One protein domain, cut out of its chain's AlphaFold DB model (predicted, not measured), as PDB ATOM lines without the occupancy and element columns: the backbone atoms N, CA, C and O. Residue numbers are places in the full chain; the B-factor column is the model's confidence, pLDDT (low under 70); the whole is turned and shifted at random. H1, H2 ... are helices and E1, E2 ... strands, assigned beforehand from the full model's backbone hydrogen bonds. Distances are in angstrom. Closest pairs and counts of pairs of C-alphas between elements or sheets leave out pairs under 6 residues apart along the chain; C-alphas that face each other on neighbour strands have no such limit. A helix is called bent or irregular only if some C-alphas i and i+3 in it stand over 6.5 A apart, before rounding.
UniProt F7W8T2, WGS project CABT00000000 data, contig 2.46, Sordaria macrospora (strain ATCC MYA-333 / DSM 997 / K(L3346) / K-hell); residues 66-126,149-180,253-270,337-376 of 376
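This is residues 66 to 126, 149 to 180, 253 to 270 and 337 to 376 of the 376 residues of an uncharacterized protein of Sordaria macrospora (strain ATCC MYA-333 / DSM 997 / K(L3346) / K-hell) (UniProt F7W8T2). A twisted sheet of four strands, with the long bent hairpin of E3 and E4 along one side, has helices packed on one face: H1b, the last arm of a long bent helix, over E1, and H2 over E3. The rest of that helix, H1a, runs out past H2, and residues 66 to 81 stick out free as an arm. The printed part has 151 residues, with two named helices and four named strands in the order H1 E1 E2 H2 E3 E4; the sheet runs E2 E1 E4 E3, mixed, and the class is mixed, helices and strands. It is loose, with a radius of gyration of the C-alphas of 18.7 A, and flat, spanning 66 by 50 by 23 A.

Find C-alpha 66 at (235.211, 218.256, 136.880), where H1, residues 66 to 106, begins. By its hydrogen bonds it was assigned as one helix, but it is bent: C-alphas 92 and 95 are 6.6 A apart. Its arms are H1a, residues 66 to 92, 39.3 A long, and H1b, residues 95 to 106, 16.5 A. Next come strands E1, residues 113 to 120, and E2, residues 170 to 177, then helix H2, residues 258 to 268. Strand E3, residues 339 to 353, is 38.3 A long and bends by 69 degrees at residue 345; E4, residues 359 to 373, is 36.6 A long, bends by 74 degrees at residue 364 and ends at C-alpha 373, (188.130, 187.743, 128.204).

Look first at inner strand E1: it is parallel to edge strand E2, with N 173 and O 115 2.8 A apart, and antiparallel to E4, with N 116 and O 369 2.8 A apart. E4 and edge strand E3 form a hairpin, with N 350 and O 362 2.8 A apart. H1b and H2 on one face of the sheet make two layers, helices over strands. H1b has a height over the sheet of 9.1 A and runs along E1, at 25 degrees on the local plane; its closest C-alphas to E1 are those of Phe 100 and Leu 116, 7.3 A apart. H2, at a height over the sheet of 8.1 A, runs slantwise to E3, at 34 degrees on the local plane; the closest C-alphas, of Arg 262 and Ala 345, are 5.2 A apart. H1a is not on the sheet; with residues 86 to 90 alone it touches H2, at a steep tilt of 59 degrees, the C-alphas of Val 90 and Ile 264 being closest at 6.3 A. In H1a, H1b and H2 every O i to N i+4 pair is within hydrogen-bond range.

The C-alphas of Thr 66 and Gly 167, 66.2 A apart, are the two farthest apart. Three cuts leave C-alphas 126 and 149 18.0 A apart, 180 and 253 14.6 A, and 270 and 337 12.6 A. Of the links printed whole, E3 to E4 is tight and H1 to E1 short. The mean pLDDT of the printed part is 84.9; 26 residues are under 70, among them 149 to 154 and 158 to 168.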
ATOM      1  N   THR A  66     235.630 219.672 136.899       93.44
ATOM      2  CA  THR A  66     235.211 218.256 136.880       93.44
ATOM      3  C   THR A  66     233.787 218.030 137.390       93.44
ATOM      4  O   THR A  66     233.223 216.963 137.161       93.44
ATOM      5  N   LEU A  67     233.157 219.017 138.030       94.75
ATOM      6  CA  LEU A  67     231.806 218.878 138.578       94.75
ATOM      7  C   LEU A  67     230.770 218.459 137.511       94.75
ATOM      8  O   LEU A  67     230.070 217.476 137.749       94.75
ATOM      9  N   PRO A  68     230.685 219.071 136.309       95.12
ATOM     10  CA  PRO A  68     229.674 218.676 135.322       95.12
ATOM     11  C   PRO A  68     229.855 217.260 134.756       95.12
ATOM     12  O   PRO A  68     228.875 216.635 134.345       95.12
ATOM     13  N   SER A  69     231.088 216.743 134.676       94.38
ATOM     14  CA  SER A  69     231.322 215.353 134.256       94.38
ATOM     15  C   SER A  69     230.961 214.379 135.373       94.38
ATOM     16  O   SER A  69     230.291 213.384 135.107       94.38
ATOM     17  N   ARG A  70     231.316 214.701 136.622       91.25
ATOM     18  CA  ARG A  70     230.944 213.915 137.806       91.25
ATOM     19  C   ARG A  70     229.432 213.851 137.996       91.25
ATOM     20  O   ARG A  70     228.901 212.764 138.168       91.25
ATOM     21  N   LEU A  71     228.725 214.974 137.847       94.50
ATOM     22  CA  LEU A  71     227.263 215.021 137.929       94.50
ATOM     23  C   LEU A  71     226.599 214.128 136.872       94.50
ATOM     24  O   LEU A  71     225.721 213.340 137.208       94.50
ATOM     25  N   ARG A  72     227.044 214.196 135.611       94.88
ATOM     26  CA  ARG A  72     226.532 213.318 134.545       94.88
ATOM     27  C   ARG A  72     226.844 211.849 134.814       94.88
ATOM     28  O   ARG A  72     225.982 211.001 134.614       94.88
ATOM     29  N   SER A  73     228.052 211.553 135.295       93.75
ATOM     30  CA  SER A  73     228.451 210.196 135.682       93.75
ATOM     31  C   SER A  73     227.567 209.653 136.805       93.75
ATOM     32  O   SER A  73     227.092 208.524 136.716       93.75
ATOM     33  N   ALA A  74     227.298 210.461 137.833       92.00
ATOM     34  CA  ALA A  74     226.410 210.102 138.930       92.00
ATOM     35  C   ALA A  74     224.975 209.875 138.431       92.00
ATOM     36  O   ALA A  74     224.383 208.839 138.719       92.00
ATOM     37  N   GLN A  75     224.434 210.783 137.611       93.00
ATOM     38  CA  GLN A  75     223.102 210.635 137.011       93.00
ATOM     39  C   GLN A  75     222.980 209.357 136.173       93.00
ATOM     40  O   GLN A  75     221.994 208.633 136.293       93.00
ATOM     41  N   HIS A  76     223.993 209.048 135.360       93.50
ATOM     42  CA  HIS A  76     224.015 207.826 134.563       93.50
ATOM     43  C   HIS A  76     224.081 206.577 135.449       93.50
ATOM     44  O   HIS A  76     223.314 205.639 135.241       93.50
ATOM     45  N   SER A  77     224.927 206.589 136.485       92.94
ATOM     46  CA  SER A  77     225.004 205.503 137.466       92.94
ATOM     47  C   SER A  77     223.649 205.266 138.136       92.94
ATOM     48  O   SER A  77     223.181 204.132 138.175       92.94
ATOM     49  N   HIS A  78     222.980 206.325 138.599       88.88
ATOM     50  CA  HIS A  78     221.657 206.225 139.220       88.88
ATOM     51  C   HIS A  78     220.600 205.680 138.257       88.88
ATOM     52  O   HIS A  78     219.843 204.784 138.629       88.88
ATOM     53  N   SER A  79     220.576 206.169 137.015       89.94
ATOM     54  CA  SER A  79     219.647 205.686 135.990       89.94
ATOM     55  C   SER A  79     219.843 204.195 135.700       89.94
ATOM     56  O   SER A  79     218.866 203.454 135.587       89.94
ATOM     57  N   THR A  80     221.093 203.735 135.614       92.88
ATOM     58  CA  THR A  80     221.423 202.324 135.366       92.88
ATOM     59  C   THR A  80     221.048 201.444 136.556       92.88
ATOM     60  O   THR A  80     220.397 200.415 136.370       92.88
ATOM     61  N   THR A  81     221.372 201.858 137.785       88.94
ATOM     62  CA  THR A  81     220.962 201.143 139.004       88.94
ATOM     63  C   THR A  81     219.441 201.043 139.102       88.94
ATOM     64  O   THR A  81     218.910 199.974 139.403       88.94
ATOM     65  N   GLN A  82     218.725 202.128 138.798       90.31
ATOM     66  CA  GLN A  82     217.267 202.136 138.797       90.31
ATOM     67  C   GLN A  82     216.688 201.195 137.734       90.31
ATOM     68  O   GLN A  82     215.805 200.401 138.046       90.31
ATOM     69  N   SER A  83     217.199 201.243 136.503       91.31
ATOM     70  CA  SER A  83     216.747 200.365 135.418       91.31
ATOM     71  C   SER A  83     216.985 198.883 135.745       91.31
ATOM     72  O   SER A  83     216.097 198.045 135.576       91.31
ATOM     73  N   SER A  84     218.153 198.559 136.314       91.00
ATOM     74  CA  SER A  84     218.469 197.204 136.776       91.00
ATOM     75  C   SER A  84     217.501 196.730 137.859       91.00
ATOM     76  O   SER A  84     217.062 195.581 137.828       91.00
ATOM     77  N   ARG A  85     217.154 197.606 138.811       88.94
ATOM     78  CA  ARG A  85     216.176 197.307 139.862       88.94
ATOM     79  C   ARG A  85     214.788 197.071 139.275       88.94
ATOM     80  O   ARG A  85     214.146 196.095 139.629       88.94
ATOM     81  N   GLU A  86     214.336 197.918 138.360       91.38
ATOM     82  CA  GLU A  86     213.026 197.778 137.711       91.38
ATOM     83  C   GLU A  86     212.909 196.481 136.916       91.38
ATOM     84  O   GLU A  86     211.923 195.764 137.058       91.38
ATOM     85  N   THR A  87     213.948 196.135 136.157       92.88
ATOM     86  CA  THR A  87     214.003 194.876 135.402       92.88
ATOM     87  C   THR A  87     213.913 193.673 136.336       92.88
ATOM     88  O   THR A  87     213.182 192.719 136.069       92.88
ATOM     89  N   PHE A  88     214.613 193.734 137.471       91.44
ATOM     90  CA  PHE A  88     214.537 192.698 138.489       91.44
ATOM     91  C   PHE A  88     213.121 192.571 139.075       91.44
ATOM     92  O   PHE A  88     212.595 191.462 139.139       91.44
ATOM     93  N   LEU A  89     212.464 193.681 139.428       90.69
ATOM     94  CA  LEU A  89     211.087 193.676 139.947       90.69
ATOM     95  C   LEU A  89     210.089 193.096 138.938       90.69
ATOM     96  O   LEU A  89     209.253 192.268 139.298       90.69
ATOM     97  N   VAL A  90     210.209 193.482 137.668       93.62
ATOM     98  CA  VAL A  90     209.392 192.940 136.577       93.62
ATOM     99  C   VAL A  90     209.574 191.425 136.478       93.62
ATOM    100  O   VAL A  90     208.581 190.703 136.452       93.62
ATOM    101  N   SER A  91     210.816 190.932 136.532       93.31
ATOM    102  CA  SER A  91     211.095 189.488 136.494       93.31
ATOM    103  C   SER A  91     210.460 188.705 137.651       93.31
ATOM    104  O   SER A  91     210.125 187.541 137.466       93.31
ATOM    105  N   GLN A  92     210.235 189.342 138.810       91.62
ATOM    106  CA  GLN A  92     209.512 188.725 139.931       91.62
ATOM    107  C   GLN A  92     207.999 188.711 139.737       91.62
ATOM    108  O   GLN A  92     207.325 187.813 140.225       91.62
ATOM    109  N   CYS A  93     207.449 189.698 139.034       92.81
ATOM    110  CA  CYS A  93     206.009 189.790 138.806       92.81
ATOM    111  C   CYS A  93     205.523 188.764 137.772       92.81
ATOM    112  O   CYS A  93     204.416 188.246 137.905       92.81
ATOM    113  N   VAL A  94     206.341 188.465 136.757       94.94
ATOM    114  CA  VAL A  94     205.960 187.614 135.615       94.94
ATOM    115  C   VAL A  94     205.436 186.229 136.032       94.94
ATOM    116  O   VAL A  94     204.325 185.909 135.616       94.94
ATOM    117  N   PRO A  95     206.103 185.449 136.910       94.81
ATOM    118  CA  PRO A  95     205.601 184.130 137.313       94.81
ATOM    119  C   PRO A  95     204.206 184.160 137.951       94.81
ATOM    120  O   PRO A  95     203.397 183.259 137.741       94.81
ATOM    121  N   HIS A  96     203.888 185.212 138.715       93.38
ATOM    122  CA  HIS A  96     202.564 185.367 139.321       93.38
ATOM    123  C   HIS A  96     201.486 185.679 138.279       93.38
ATOM    124  O   HIS A  96     200.345 185.241 138.427       93.38
ATOM    125  N   ILE A  97     201.841 186.427 137.232       94.75
ATOM    126  CA  ILE A  97     200.946 186.737 136.115       94.75
ATOM    127  C   ILE A  97     200.705 185.483 135.270       94.75
ATOM    128  O   ILE A  97     199.559 185.193 134.943       94.75
ATOM    129  N   GLU A  98     201.753 184.718 134.959       95.06
ATOM    130  CA  GLU A  98     201.649 183.455 134.214       95.06
ATOM    131  C   GLU A  98     200.750 182.457 134.945       95.06
ATOM    132  O   GLU A  98     199.770 181.978 134.377       95.06
ATOM    133  N   TRP A  99     201.002 182.241 136.239       94.62
ATOM    134  CA  TRP A  99     200.161 181.387 137.077       94.62
ATOM    135  C   TRP A  99     198.700 181.857 137.116       94.62
ATOM    136  O   TRP A  99     197.774 181.050 137.062       94.62
ATOM    137  N   PHE A 100     198.470 183.171 137.190       94.12
ATOM    138  CA  PHE A 100     197.122 183.733 137.174       94.12
ATOM    139  C   PHE A 100     196.404 183.497 135.843       94.12
ATOM    140  O   PHE A 100     195.218 183.171 135.837       94.12
ATOM    141  N   ILE A 101     197.112 183.624 134.719       94.19
ATOM    142  CA  ILE A 101     196.567 183.331 133.390       94.19
ATOM    143  C   ILE A 101     196.203 181.846 133.283       94.19
ATOM    144  O   ILE A 101     195.097 181.529 132.846       94.19
ATOM    145  N   GLU A 102     197.091 180.943 133.707       93.56
ATOM    146  CA  GLU A 102     196.827 179.499 133.718       93.56
ATOM    147  C   GLU A 102     195.593 179.159 134.556       93.56
ATOM    148  O   GLU A 102     194.735 178.383 134.133       93.56
ATOM    149  N   ASP A 103     195.470 179.765 135.732       92.06
ATOM    150  CA  ASP A 103     194.321 179.566 136.602       92.06
ATOM    151  C   ASP A 103     193.013 180.047 135.952       92.06
ATOM    152  O   ASP A 103     192.040 179.294 135.948       92.06
ATOM    153  N   ILE A 104     192.999 181.224 135.312       92.31
ATOM    154  CA  ILE A 104     191.821 181.726 134.581       92.31
ATOM    155  C   ILE A 104     191.392 180.758 133.476       92.31
ATOM    156  O   ILE A 104     190.196 180.527 133.294       92.31
ATOM    157  N   VAL A 105     192.353 180.203 132.734       91.44
ATOM    158  CA  VAL A 105     192.092 179.257 131.638       91.44
ATOM    159  C   VAL A 105     191.521 177.936 132.162       91.44
ATOM    160  O   VAL A 105     190.689 177.324 131.496       91.44
ATOM    161  N   ASN A 106     191.921 177.520 133.365       91.75
ATOM    162  CA  ASN A 106     191.458 176.286 134.000       91.75
ATOM    163  C   ASN A 106     190.125 176.437 134.760       91.75
ATOM    164  O   ASN A 106     189.586 175.440 135.250       91.75
ATOM    165  N   LEU A 107     189.566 177.649 134.870       89.44
ATOM    166  CA  LEU A 107     188.263 177.853 135.506       89.44
ATOM    167  C   LEU A 107     187.133 177.237 134.657       89.44
ATOM    168  O   LEU A 107     187.075 177.456 133.448       89.44
ATOM    169  N   PRO A 108     186.153 176.546 135.279       90.50
ATOM    170  CA  PRO A 108     185.044 175.913 134.553       90.50
ATOM    171  C   PRO A 108     184.144 176.926 133.827       90.50
ATOM    172  O   PRO A 108     183.437 176.575 132.884       90.50
ATOM    173  N   LYS A 109     184.154 178.185 134.273       90.12
ATOM    174  CA  LYS A 109     183.472 179.315 133.647       90.12
ATOM    175  C   LYS A 109     184.473 180.455 133.530       90.12
ATOM    176  O   LYS A 109     184.934 180.959 134.552       90.12
ATOM    177  N   THR A 110     184.785 180.865 132.304       87.81
ATOM    178  CA  THR A 110     185.734 181.954 132.072       87.81
ATOM    179  C   THR A 110     185.143 183.283 132.558       87.81
ATOM    180  O   THR A 110     184.034 183.659 132.155       87.81
ATOM    181  N   PRO A 111     185.839 183.996 133.461       90.81
ATOM    182  CA  PRO A 111     185.410 185.312 133.905       90.81
ATOM    183  C   PRO A 111     185.490 186.315 132.754       90.81
ATOM    184  O   PRO A 111     186.410 186.257 131.940       90.81
ATOM    185  N   ARG A 112     184.551 187.268 132.685       90.19
ATOM    186  CA  ARG A 112     184.630 188.350 131.679       90.19
ATOM    187  C   ARG A 112     185.799 189.282 131.962       90.19
ATOM    188  O   ARG A 112     186.425 189.799 131.040       90.19
ATOM    189  N   VAL A 113     186.044 189.521 133.245       92.25
ATOM    190  CA  VAL A 113     187.122 190.361 133.747       92.25
ATOM    191  C   VAL A 113     187.753 189.635 134.921       92.25
ATOM    192  O   VAL A 113     187.061 189.218 135.848       92.25
ATOM    193  N   ALA A 114     189.064 189.474 134.869       93.69
ATOM    194  CA  ALA A 114     189.849 188.950 135.966       93.69
ATOM    195  C   ALA A 114     190.912 189.982 136.345       93.69
ATOM    196  O   ALA A 114     191.614 190.493 135.474       93.69
ATOM    197  N   GLU A 115     191.029 190.306 137.628       95.12
ATOM    198  CA  GLU A 115     192.035 191.236 138.136       95.12
ATOM    199  C   GLU A 115     193.004 190.522 139.081       95.12
ATOM    200  O   GLU A 115     192.595 189.808 139.996       95.12
ATOM    201  N   LEU A 116     194.299 190.730 138.863       94.69
ATOM    202  CA  LEU A 116     195.377 190.325 139.753       94.69
ATOM    203  C   LEU A 116     196.011 191.572 140.353       94.69
ATOM    204  O   LEU A 116     196.556 192.410 139.634       94.69
ATOM    205  N   VAL A 117     195.973 191.671 141.676       93.69
ATOM    206  CA  VAL A 117     196.634 192.737 142.427       93.69
ATOM    207  C   VAL A 117     197.964 192.218 142.952       93.69
ATOM    208  O   VAL A 117     197.987 191.337 143.809       93.69
ATOM    209  N   LEU A 118     199.067 192.753 142.435       93.25
ATOM    210  CA  LEU A 118     200.423 192.425 142.863       93.25
ATOM    211  C   LEU A 118     200.824 193.333 144.026       93.25
ATOM    212  O   LEU A 118     200.987 194.544 143.853       93.25
ATOM    213  N   VAL A 119     200.986 192.731 145.204       90.62
ATOM    214  CA  VAL A 119     201.350 193.417 146.447       90.62
ATOM    215  C   VAL A 119     202.723 192.926 146.902       90.62
ATOM    216  O   VAL A 119     202.921 191.714 146.997       90.62
ATOM    217  N   PRO A 120     203.689 193.814 147.187       86.31
ATOM    218  CA  PRO A 120     204.962 193.390 147.752       86.31
ATOM    219  C   PRO A 120     204.754 192.850 149.170       86.31
ATOM    220  O   PRO A 120     204.095 193.490 149.991       86.31
ATOM    221  N   THR A 121     205.320 191.681 149.468       79.94
ATOM    222  CA  THR A 121     205.176 191.040 150.787       79.94
ATOM    223  C   THR A 121     205.697 191.913 151.922       79.94
ATOM    224  O   THR A 121     205.085 191.976 152.982       79.94
ATOM    225  N   GLU A 122     206.783 192.635 151.672       73.75
ATOM    226  CA  GLU A 122     207.530 193.446 152.630       73.75
ATOM    227  C   GLU A 122     206.785 194.737 153.012       73.75
ATOM    228  O   GLU A 122     207.111 195.366 154.014       73.75
ATOM    229  N   GLY A 123     205.781 195.144 152.224       65.94
ATOM    230  CA  GLY A 123     204.952 196.321 152.506       65.94
ATOM    231  C   GLY A 123     203.815 196.063 153.496       65.94
ATOM    232  O   GLY A 123     203.171 197.012 153.937       65.94
ATOM    233  N   LEU A 124     203.551 194.798 153.845       70.81
ATOM    234  CA  LEU A 124     202.455 194.409 154.728       70.81
ATOM    235  C   LEU A 124     202.999 193.962 156.099       70.81
ATOM    236  O   LEU A 124     203.621 192.904 156.188       70.81
ATOM    237  N   PRO A 125     202.741 194.710 157.187       67.44
ATOM    238  CA  PRO A 125     203.224 194.363 158.526       67.44
ATOM    239  C   PRO A 125     202.770 192.961 158.963       67.44
ATOM    240  O   PRO A 125     201.571 192.690 159.033       67.44
ATOM    241  N   GLY A 126     203.692 192.058 159.305       66.75
ATOM    242  CA  GLY A 126     203.342 190.734 159.834       66.75
ATOM    243  C   GLY A 126     203.086 189.621 158.808       66.75
ATOM    244  O   GLY A 126     202.810 188.492 159.214       66.75
ATOM    245  N   GLY A 149     193.092 181.024 169.646       48.06
ATOM    246  CA  GLY A 149     191.649 181.299 169.660       48.06
ATOM    247  C   GLY A 149     191.240 182.619 168.996       48.06
ATOM    248  O   GLY A 149     190.056 182.820 168.742       48.06
ATOM    249  N   ARG A 150     192.191 183.522 168.721       50.31
ATOM    250  CA  ARG A 150     191.958 184.707 167.890       50.31
ATOM    251  C   ARG A 150     192.708 184.471 166.592       50.31
ATOM    252  O   ARG A 150     193.929 184.563 166.559       50.31
ATOM    253  N   GLU A 151     191.974 184.087 165.558       51.56
ATOM    254  CA  GLU A 151     192.502 184.064 164.201       51.56
ATOM    255  C   GLU A 151     193.014 185.477 163.906       51.56
ATOM    256  O   GLU A 151     192.222 186.421 163.857       51.56
ATOM    257  N   ASP A 152     194.335 185.642 163.808       55.25
ATOM    258  CA  ASP A 152     194.941 186.858 163.279       55.25
ATOM    259  C   ASP A 152     194.446 186.987 161.841       55.25
ATOM    260  O   ASP A 152     195.004 186.404 160.909       55.25
ATOM    261  N   LYS A 153     193.332 187.700 161.671       63.34
ATOM    262  CA  LYS A 153     192.818 188.061 160.360       63.34
ATOM    263  C   LYS A 153     193.930 188.867 159.705       63.34
ATOM    264  O   LYS A 153     194.341 189.908 160.224       63.34
ATOM    265  N   GLY A 154     194.500 188.311 158.638       69.19
ATOM    266  CA  GLY A 154     195.544 188.973 157.869       69.19
ATOM    267  C   GLY A 154     195.078 190.340 157.367       69.19
ATOM    268  O   GLY A 154     193.923 190.728 157.528       69.19
ATOM    269  N   TRP A 155     195.981 191.092 156.743       72.12
ATOM    270  CA  TRP A 155     195.598 192.344 156.095       72.12
ATOM    271  C   TRP A 155     194.510 192.097 155.051       72.12
ATOM    272  O   TRP A 155     194.703 191.322 154.114       72.12
ATOM    273  N   GLU A 156     193.380 192.785 155.198       76.12
ATOM    274  CA  GLU A 156     192.290 192.753 154.233       76.12
ATOM    275  C   GLU A 156     192.361 194.001 153.348       76.12
ATOM    276  O   GLU A 156     192.611 195.121 153.805       76.12
ATOM    277  N   MET A 157     192.159 193.813 152.044       74.88
ATOM    278  CA  MET A 157     192.121 194.913 151.088       74.88
ATOM    279  C   MET A 157     190.741 195.573 151.140       74.88
ATOM    280  O   MET A 157     189.735 194.944 150.799       74.88
ATOM    281  N   ALA A 158     190.679 196.835 151.570       67.94
ATOM    282  CA  ALA A 158     189.411 197.549 151.659       67.94
ATOM    283  C   ALA A 158     188.831 197.781 150.250       67.94
ATOM    284  O   ALA A 158     189.526 198.265 149.360       67.94
ATOM    285  N   GLY A 159     187.559 197.423 150.042       59.00
ATOM    286  CA  GLY A 159     186.819 197.665 148.794       59.00
ATOM    287  C   GLY A 159     186.936 196.585 147.708       59.00
ATOM    288  O   GLY A 159     186.098 196.551 146.812       59.00
ATOM    289  N   VAL A 160     187.899 195.656 147.785       59.81
ATOM    290  CA  VAL A 160     188.022 194.575 146.778       59.81
ATOM    291  C   VAL A 160     187.056 193.418 147.022       59.81
ATOM    292  O   VAL A 160     186.521 192.848 146.073       59.81
ATOM    293  N   ASN A 161     186.774 193.085 148.283       50.97
ATOM    294  CA  ASN A 161     185.809 192.028 148.598       50.97
ATOM    295  C   ASN A 161     184.352 192.443 148.322       50.97
ATOM    296  O   ASN A 161     183.510 191.574 148.127       50.97
ATOM    297  N   GLU A 162     184.060 193.744 148.261       50.66
ATOM    298  CA  GLU A 162     182.693 194.275 148.144       50.66
ATOM    299  C   GLU A 162     182.114 194.155 146.724       50.66
ATOM    300  O   GLU A 162     180.903 194.169 146.544       50.66
ATOM    301  N   LYS A 163     182.956 193.947 145.704       55.03
ATOM    302  CA  LYS A 163     182.523 193.844 144.298       55.03
ATOM    303  C   LYS A 163     182.131 192.435 143.828       55.03
ATOM    304  O   LYS A 163     181.829 192.246 142.655       55.03
ATOM    305  N   ARG A 164     182.180 191.423 144.701       55.16
ATOM    306  CA  ARG A 164     182.149 190.004 144.292       55.16
ATOM    307  C   ARG A 164     180.765 189.377 144.077       55.16
ATOM    308  O   ARG A 164     180.725 188.249 143.593       55.16
ATOM    309  N   GLU A 165     179.655 190.035 144.407       53.47
ATOM    310  CA  GLU A 165     178.353 189.336 144.467       53.47
ATOM    311  C   GLU A 165     177.433 189.492 143.247       53.47
ATOM    312  O   GLU A 165     176.481 188.724 143.101       53.47
ATOM    313  N   ASP A 166     177.748 190.370 142.296       56.69
ATOM    314  CA  ASP A 166     176.853 190.650 141.167       56.69
ATOM    315  C   ASP A 166     177.007 189.658 139.999       56.69
ATOM    316  O   ASP A 166     177.128 190.086 138.865       56.69
ATOM    317  N   GLY A 167     177.043 188.338 140.240       60.97
ATOM    318  CA  GLY A 167     176.754 187.256 139.262       60.97
ATOM    319  C   GLY A 167     177.524 187.180 137.919       60.97
ATOM    320  O   GLY A 167     177.407 186.189 137.187       60.97
ATOM    321  N   ASP A 168     178.346 188.171 137.593       64.31
ATOM    322  CA  ASP A 168     178.839 188.466 136.246       64.31
ATOM    323  C   ASP A 168     180.211 187.843 135.969       64.31
ATOM    324  O   ASP A 168     180.743 187.949 134.859       64.31
ATOM    325  N   GLY A 169     180.742 187.108 136.951       72.75
ATOM    326  CA  GLY A 169     182.005 186.392 136.846       72.75
ATOM    327  C   GLY A 169     183.204 187.333 136.831       72.75
ATOM    328  O   GLY A 169     184.066 187.176 135.974       72.75
ATOM    329  N   GLU A 170     183.252 188.316 137.731       83.75
ATOM    330  CA  GLU A 170     184.483 189.061 138.013       83.75
ATOM    331  C   GLU A 170     185.322 188.272 139.027       83.75
ATOM    332  O   GLU A 170     184.837 187.888 140.093       83.75
ATOM    333  N   VAL A 171     186.579 187.982 138.688       83.88
ATOM    334  CA  VAL A 171     187.496 187.242 139.567       83.88
ATOM    335  C   VAL A 171     188.631 188.167 139.965       83.88
ATOM    336  O   VAL A 171     189.466 188.508 139.136       83.88
ATOM    337  N   VAL A 172     188.688 188.549 141.241       88.06
ATOM    338  CA  VAL A 172     189.804 189.341 141.777       88.06
ATOM    339  C   VAL A 172     190.682 188.465 142.658       88.06
ATOM    340  O   VAL A 172     190.198 187.903 143.645       88.06
ATOM    341  N   ARG A 173     191.970 188.373 142.323       87.12
ATOM    342  CA  ARG A 173     193.001 187.678 143.099       87.12
ATOM    343  C   ARG A 173     194.068 188.652 143.574       87.12
ATOM    344  O   ARG A 173     194.376 189.639 142.913       87.12
ATOM    345  N   VAL A 174     194.651 188.345 144.725       86.56
ATOM    346  CA  VAL A 174     195.771 189.098 145.289       86.56
ATOM    347  C   VAL A 174     196.995 188.195 145.248       86.56
ATOM    348  O   VAL A 174     197.001 187.129 145.862       86.56
ATOM    349  N   GLY A 175     198.004 188.598 144.482       83.88
ATOM    350  CA  GLY A 175     199.299 187.939 144.406       83.88
ATOM    351  C   GLY A 175     200.299 188.676 145.284       83.88
ATOM    352  O   GLY A 175     200.511 189.876 145.115       83.88
ATOM    353  N   CYS A 176     200.920 187.964 146.219       84.50
ATOM    354  CA  CYS A 176     202.004 188.515 147.020       84.50
ATOM    355  C   CYS A 176     203.337 188.255 146.308       84.50
ATOM    356  O   CYS A 176     203.670 187.100 146.049       84.50
ATOM    357  N   VAL A 177     204.083 189.314 145.996       83.69
ATOM    358  CA  VAL A 177     205.392 189.232 145.333       83.69
ATOM    359  C   VAL A 177     206.469 189.420 146.390       83.69
ATOM    360  O   VAL A 177     206.524 190.477 147.019       83.69
ATOM    361  N   SER A 178     207.308 188.403 146.591       79.56
ATOM    362  CA  SER A 178     208.445 188.495 147.510       79.56
ATOM    363  C   SER A 178     209.750 188.723 146.773       79.56
ATOM    364  O   SER A 178     210.039 188.108 145.748       79.56
ATOM    365  N   ALA A 179     210.566 189.591 147.353       62.12
ATOM    366  CA  ALA A 179     211.913 189.886 146.915       62.12
ATOM    367  C   ALA A 179     212.912 188.761 147.134       62.12
ATOM    368  O   ALA A 179     213.898 188.623 146.405       62.12
ATOM    369  N   LEU A 180     212.712 188.055 148.245       61.22
ATOM    370  CA  LEU A 180     213.767 187.295 148.902       61.22
ATOM    371  C   LEU A 180     213.842 185.858 148.379       61.22
ATOM    372  O   LEU A 180     214.870 185.204 148.534       61.22
ATOM    373  N   ASN A 253     210.333 199.961 148.015       63.19
ATOM    374  CA  ASN A 253     209.620 201.245 148.058       63.19
ATOM    375  C   ASN A 253     208.798 201.586 146.798       63.19
ATOM    376  O   ASN A 253     208.379 202.731 146.638       63.19
ATOM    377  N   TRP A 254     208.563 200.656 145.869       68.50
ATOM    378  CA  TRP A 254     207.592 200.896 144.800       68.50
ATOM    379  C   TRP A 254     206.161 200.931 145.341       68.50
ATOM    380  O   TRP A 254     205.349 201.669 144.797       68.50
ATOM    381  N   PHE A 255     205.908 200.268 146.476       70.44
ATOM    382  CA  PHE A 255     204.701 200.486 147.276       70.44
ATOM    383  C   PHE A 255     204.615 201.914 147.829       70.44
ATOM    384  O   PHE A 255     203.545 202.507 147.915       70.44
ATOM    385  N   THR A 256     205.762 202.505 148.158       75.75
ATOM    386  CA  THR A 256     205.855 203.864 148.703       75.75
ATOM    387  C   THR A 256     205.810 204.933 147.612       75.75
ATOM    388  O   THR A 256     205.314 206.033 147.837       75.75
ATOM    389  N   THR A 257     206.354 204.643 146.426       88.44
ATOM    390  CA  THR A 257     206.570 205.642 145.377       88.44
ATOM    391  C   THR A 257     205.668 205.407 144.160       88.44
ATOM    392  O   THR A 257     205.866 204.440 143.418       88.44
ATOM    393  N   PRO A 258     204.744 206.341 143.847       93.50
ATOM    394  CA  PRO A 258     203.839 206.207 142.699       93.50
ATOM    395  C   PRO A 258     204.583 206.060 141.371       93.50
ATOM    396  O   PRO A 258     204.129 205.382 140.451       93.50
ATOM    397  N   ILE A 259     205.734 206.726 141.251       93.69
ATOM    398  CA  ILE A 259     206.519 206.780 140.017       93.69
ATOM    399  C   ILE A 259     207.063 205.392 139.672       93.69
ATOM    400  O   ILE A 259     206.979 204.974 138.519       93.69
ATOM    401  N   LEU A 260     207.589 204.665 140.659       91.88
ATOM    402  CA  LEU A 260     208.169 203.347 140.432       91.88
ATOM    403  C   LEU A 260     207.081 202.314 140.109       91.88
ATOM    404  O   LEU A 260     207.232 201.579 139.138       91.88
ATOM    405  N   ALA A 261     205.947 202.330 140.822       93.44
ATOM    406  CA  ALA A 261     204.797 201.478 140.503       93.44
ATOM    407  C   ALA A 261     204.295 201.700 139.065       93.44
ATOM    408  O   ALA A 261     204.063 200.743 138.326       93.44
ATOM    409  N   ARG A 262     204.194 202.961 138.618       95.62
ATOM    410  CA  ARG A 262     203.817 203.300 137.232       95.62
ATOM    411  C   ARG A 262     204.843 202.823 136.206       95.62
ATOM    412  O   ARG A 262     204.445 202.377 135.129       95.62
ATOM    413  N   ARG A 263     206.142 202.901 136.514       95.00
ATOM    414  CA  ARG A 263     207.211 202.388 135.639       95.00
ATOM    415  C   ARG A 263     207.144 200.870 135.514       95.00
ATOM    416  O   ARG A 263     207.117 200.376 134.395       95.00
ATOM    417  N   ILE A 264     206.997 200.151 136.627       95.00
ATOM    418  CA  ILE A 264     206.811 198.690 136.632       95.00
ATOM    419  C   ILE A 264     205.558 198.309 135.838       95.00
ATOM    420  O   ILE A 264     205.633 197.475 134.943       95.00
ATOM    421  N   ALA A 265     204.426 198.975 136.089       95.88
ATOM    422  CA  ALA A 265     203.197 198.750 135.334       95.88
ATOM    423  C   ALA A 265     203.389 198.995 133.829       95.88
ATOM    424  O   ALA A 265     202.836 198.262 133.022       95.88
ATOM    425  N   SER A 266     204.181 200.001 133.445       95.69
ATOM    426  CA  SER A 266     204.472 200.301 132.036       95.69
ATOM    427  C   SER A 266     205.355 199.240 131.382       95.69
ATOM    428  O   SER A 266     205.131 198.920 130.222       95.69
ATOM    429  N   LEU A 267     206.318 198.682 132.122       95.06
ATOM    430  CA  LEU A 267     207.192 197.599 131.655       95.06
ATOM    431  C   LEU A 267     206.473 196.244 131.572       95.06
ATOM    432  O   LEU A 267     206.856 195.405 130.768       95.06
ATOM    433  N   LEU A 268     205.442 196.033 132.395       96.06
ATOM    434  CA  LEU A 268     204.610 194.825 132.388       96.06
ATOM    435  C   LEU A 268     203.485 194.859 131.350       96.06
ATOM    436  O   LEU A 268     202.826 193.841 131.134       96.06
ATOM    437  N   ARG A 269     203.215 196.015 130.732       95.06
ATOM    438  CA  ARG A 269     202.228 196.074 129.654       95.06
ATOM    439  C   ARG A 269     202.696 195.156 128.529       95.06
ATOM    440  O   ARG A 269     203.864 195.243 128.148       95.06
ATOM    441  N   PRO A 270     201.802 194.312 127.985       90.44
ATOM    442  CA  PRO A 270     202.152 193.566 126.791       90.44
ATOM    443  C   PRO A 270     202.542 194.596 125.735       90.44
ATOM    444  O   PRO A 270     201.876 195.633 125.621       90.44
ATOM    445  N   GLU A 337     191.317 190.097 119.146       56.97
ATOM    446  CA  GLU A 337     191.728 190.274 120.544       56.97
ATOM    447  C   GLU A 337     190.607 189.832 121.490       56.97
ATOM    448  O   GLU A 337     190.004 190.613 122.226       56.97
ATOM    449  N   ARG A 338     190.315 188.520 121.486       80.00
ATOM    450  CA  ARG A 338     189.438 187.895 122.497       80.00
ATOM    451  C   ARG A 338     189.999 188.034 123.915       80.00
ATOM    452  O   ARG A 338     189.283 187.755 124.865       80.00
ATOM    453  N   ILE A 339     191.255 188.440 124.083       86.56
ATOM    454  CA  ILE A 339     191.876 188.638 125.390       86.56
ATOM    455  C   ILE A 339     192.618 189.970 125.366       86.56
ATOM    456  O   ILE A 339     193.587 190.121 124.630       86.56
ATOM    457  N   ALA A 340     192.174 190.923 126.179       91.50
ATOM    458  CA  ALA A 340     192.859 192.197 126.362       91.50
ATOM    459  C   ALA A 340     193.448 192.257 127.772       91.50
ATOM    460  O   ALA A 340     192.717 192.140 128.756       91.50
ATOM    461  N   MET A 341     194.762 192.464 127.875       94.19
ATOM    462  CA  MET A 341     195.449 192.647 129.153       94.19
ATOM    463  C   MET A 341     195.822 194.118 129.345       94.19
ATOM    464  O   MET A 341     196.487 194.724 128.507       94.19
ATOM    465  N   ALA A 342     195.410 194.694 130.469       95.50
ATOM    466  CA  ALA A 342     195.745 196.049 130.874       95.50
ATOM    467  C   ALA A 342     196.486 196.025 132.210       95.50
ATOM    468  O   ALA A 342     196.016 195.427 133.173       95.50
ATOM    469  N   VAL A 343     197.622 196.721 132.286       96.69
ATOM    470  CA  VAL A 343     198.407 196.848 133.521       96.69
ATOM    471  C   VAL A 343     198.428 198.308 133.972       96.69
ATOM    472  O   VAL A 343     198.779 199.215 133.197       96.69
ATOM    473  N   ARG A 344     198.021 198.546 135.222       96.50
ATOM    474  CA  ARG A 344     197.934 199.873 135.850       96.50
ATOM    475  C   ARG A 344     198.561 199.873 137.242       96.50
ATOM    476  O   ARG A 344     198.677 198.830 137.870       96.50
ATOM    477  N   ALA A 345     198.966 201.051 137.705       95.94
ATOM    478  CA  ALA A 345     199.373 201.269 139.087       95.94
ATOM    479  C   ALA A 345     198.232 201.972 139.825       95.94
ATOM    480  O   ALA A 345     197.718 202.975 139.324       95.94
ATOM    481  N   GLU A 346     197.848 201.449 140.981       94.62
ATOM    482  CA  GLU A 346     196.700 201.916 141.757       94.62
ATOM    483  C   GLU A 346     197.103 202.082 143.221       94.62
ATOM    484  O   GLU A 346     197.931 201.326 143.724       94.62
ATOM    485  N   GLU A 347     196.562 203.093 143.893       93.38
ATOM    486  CA  GLU A 347     196.750 203.258 145.332       93.38
ATOM    487  C   GLU A 347     195.682 202.444 146.060       93.38
ATOM    488  O   GLU A 347     194.488 202.599 145.811       93.38
ATOM    489  N   VAL A 348     196.114 201.565 146.953       90.62
ATOM    490  CA  VAL A 348     195.253 200.657 147.704       90.62
ATOM    491  C   VAL A 348     195.500 200.852 149.189       90.62
ATOM    492  O   VAL A 348     196.635 201.012 149.632       90.62
ATOM    493  N   THR A 349     194.415 200.834 149.962       90.38
ATOM    494  CA  THR A 349     194.464 200.879 151.425       90.38
ATOM    495  C   THR A 349     194.133 199.506 151.992       90.38
ATOM    496  O   THR A 349     193.031 198.983 151.819       90.38
ATOM    497  N   PHE A 350     195.095 198.929 152.694       86.38
ATOM    498  CA  PHE A 350     194.935 197.720 153.480       86.38
ATOM    499  C   PHE A 350     194.454 198.101 154.870       86.38
ATOM    500  O   PHE A 350     194.893 199.106 155.431       86.38
ATOM    501  N   ARG A 351     193.540 197.312 155.429       89.12
ATOM    502  CA  ARG A 351     193.071 197.487 156.802       89.12
ATOM    503  C   ARG A 351     193.235 196.182 157.565       89.12
ATOM    504  O   ARG A 351     193.009 195.105 157.019       89.12
ATOM    505  N   ARG A 352     193.632 196.284 158.826       87.69
ATOM    506  CA  ARG A 352     193.740 195.154 159.752       87.69
ATOM    507  C   ARG A 352     193.206 195.581 161.108       87.69
ATOM    508  O   ARG A 352     193.469 196.692 161.552       87.69
ATOM    509  N   GLU A 353     192.459 194.709 161.766       88.81
ATOM    510  CA  GLU A 353     192.101 194.889 163.172       88.81
ATOM    511  C   GLU A 353     193.275 194.412 164.038       88.81
ATOM    512  O   GLU A 353     193.735 193.276 163.901       88.81
ATOM    513  N   ASN A 354     193.804 195.284 164.894       88.75
ATOM    514  CA  ASN A 354     194.913 194.943 165.778       88.75
ATOM    515  C   ASN A 354     194.442 194.175 167.028       88.75
ATOM    516  O   ASN A 354     193.251 193.943 167.249       88.75
ATOM    517  N   GLU A 355     195.382 193.780 167.890       87.44
ATOM    518  CA  GLU A 355     195.070 193.005 169.100       87.44
ATOM    519  C   GLU A 355     194.132 193.737 170.079       87.44
ATOM    520  O   GLU A 355     193.391 193.092 170.825       87.44
ATOM    521  N   PHE A 356     194.071 195.067 170.009       88.88
ATOM    522  CA  PHE A 356     193.195 195.912 170.823       88.88
ATOM    523  C   PHE A 356     191.799 196.122 170.212       88.88
ATOM    524  O   PHE A 356     190.978 196.813 170.812       88.88
ATOM    525  N   GLY A 357     191.506 195.535 169.046       90.75
ATOM    526  CA  GLY A 357     190.249 195.760 168.323       90.75
ATOM    527  C   GLY A 357     190.195 197.104 167.588       90.75
ATOM    528  O   GLY A 357     189.117 197.581 167.231       90.75
ATOM    529  N   VAL A 358     191.346 197.756 167.396       90.81
ATOM    530  CA  VAL A 358     191.464 199.013 166.654       90.81
ATOM    531  C   VAL A 358     191.849 198.700 165.212       90.81
ATOM    532  O   VAL A 358     192.760 197.919 164.954       90.81
ATOM    533  N   TRP A 359     191.157 199.322 164.261       89.00
ATOM    534  CA  TRP A 359     191.476 199.193 162.843       89.00
ATOM    535  C   TRP A 359     192.683 200.054 162.475       89.00
ATOM    536  O   TRP A 359     192.608 201.281 162.511       89.00
ATOM    537  N   GLU A 360     193.763 199.408 162.060       87.94
ATOM    538  CA  GLU A 360     194.929 200.031 161.447       87.94
ATOM    539  C   GLU A 360     194.753 200.049 159.930       87.94
ATOM    540  O   GLU A 360     194.202 199.116 159.340       87.94
ATOM    541  N   SER A 361     195.192 201.132 159.292       89.81
ATOM    542  CA  SER A 361     195.147 201.290 157.840       89.81
ATOM    543  C   SER A 361     196.530 201.611 157.301       89.81
ATOM    544  O   SER A 361     197.189 202.515 157.815       89.81
ATOM    545  N   LEU A 362     196.928 200.920 156.241       86.38
ATOM    546  CA  LEU A 362     198.179 201.143 155.535       86.38
ATOM    547  C   LEU A 362     197.873 201.325 154.052       86.38
ATOM    548  O   LEU A 362     197.297 200.440 153.424       86.38
ATOM    549  N   SER A 363     198.214 202.487 153.500       89.50
ATOM    550  CA  SER A 363     198.032 202.781 152.080       89.50
ATOM    551  C   SER A 363     199.348 202.700 151.316       89.50
ATOM    552  O   SER A 363     200.422 202.978 151.852       89.50
ATOM    553  N   GLY A 364     199.261 202.320 150.047       90.81
ATOM    554  CA  GLY A 364     200.371 202.423 149.110       90.81
ATOM    555  C   GLY A 364     200.021 201.916 147.723       90.81
ATOM    556  O   GLY A 364     198.873 201.603 147.420       90.81
ATOM    557  N   TRP A 365     201.019 201.893 146.849       93.12
ATOM    558  CA  TRP A 365     200.851 201.652 145.423       93.12
ATOM    559  C   TRP A 365     201.042 200.180 145.066       93.12
ATOM    560  O   TRP A 365     202.062 199.572 145.374       93.12
ATOM    561  N   VAL A 366     200.077 199.618 144.351       93.25
ATOM    562  CA  VAL A 366     200.103 198.246 143.838       93.25
ATOM    563  C   VAL A 366     200.057 198.251 142.315       93.25
ATOM    564  O   VAL A 366     199.642 199.229 141.688       93.25
ATOM    565  N   VAL A 367     200.479 197.146 141.703       95.12
ATOM    566  CA  VAL A 367     200.297 196.919 140.266       95.12
ATOM    567  C   VAL A 367     199.078 196.025 140.088       95.12
ATOM    568  O   VAL A 367     199.031 194.919 140.619       95.12
ATOM    569  N   VAL A 368     198.096 196.505 139.333       95.56
ATOM    570  CA  VAL A 368     196.877 195.767 139.002       95.56
ATOM    571  C   VAL A 368     196.951 195.330 137.546       95.56
ATOM    572  O   VAL A 368     197.066 196.158 136.636       95.56
ATOM    573  N   VAL A 369     196.876 194.022 137.332       96.56
ATOM    574  CA  VAL A 369     196.793 193.385 136.019       96.56
ATOM    575  C   VAL A 369     195.342 192.982 135.794       96.56
ATOM    576  O   VAL A 369     194.809 192.147 136.511       96.56
ATOM    577  N   SER A 370     194.689 193.590 134.809       95.75
ATOM    578  CA  SER A 370     193.307 193.304 134.430       95.75
ATOM    579  C   SER A 370     193.295 192.569 133.098       95.75
ATOM    580  O   SER A 370     193.813 193.074 132.102       95.75
ATOM    581  N   ILE A 371     192.711 191.378 133.079       94.94
ATOM    582  CA  ILE A 371     192.550 190.534 131.901       94.94
ATOM    583  C   ILE A 371     191.067 190.511 131.561       94.94
ATOM    584  O   ILE A 371     190.236 190.060 132.348       94.94
ATOM    585  N   LYS A 372     190.726 191.010 130.378       93.19
ATOM    586  CA  LYS A 372     189.373 190.962 129.833       93.19
ATOM    587  C   LYS A 372     189.294 189.820 128.842       93.19
ATOM    588  O   LYS A 372     190.030 189.827 127.860       93.19
ATOM    589  N   VAL A 373     188.392 188.879 129.089       91.31
ATOM    590  CA  VAL A 373     188.130 187.743 128.204       91.31
ATOM    591  C   VAL A 373     186.824 188.018 127.458       91.31
ATOM    592  O   VAL A 373     185.750 188.156 128.049       91.31
ATOM    593  N   GLY A 374     186.924 188.154 126.141       86.31
ATOM    594  CA  GLY A 374     185.798 188.236 125.223       86.31
ATOM    595  C   GLY A 374     184.980 186.947 125.258       86.31
ATOM    596  O   GLY A 374     185.515 185.861 125.484       86.31
ATOM    597  N   ARG A 375     183.663 187.062 125.056       77.31
ATOM    598  CA  ARG A 375     182.788 185.883 124.970       77.31
ATOM    599  C   ARG A 375     183.230 185.010 123.790       77.31
ATOM    600  O   ARG A 375     183.474 185.548 122.712       77.31
ATOM    601  N   LEU A 376     183.356 183.705 124.039       61.12
ATOM    602  CA  LEU A 376     183.713 182.711 123.025       61.12
ATOM    603  C   LEU A 376     182.609 182.500 121.994       61.12
ATOM    604  O   LEU A 376     181.422 182.530 122.399       61.12
TER     605      LEU A 376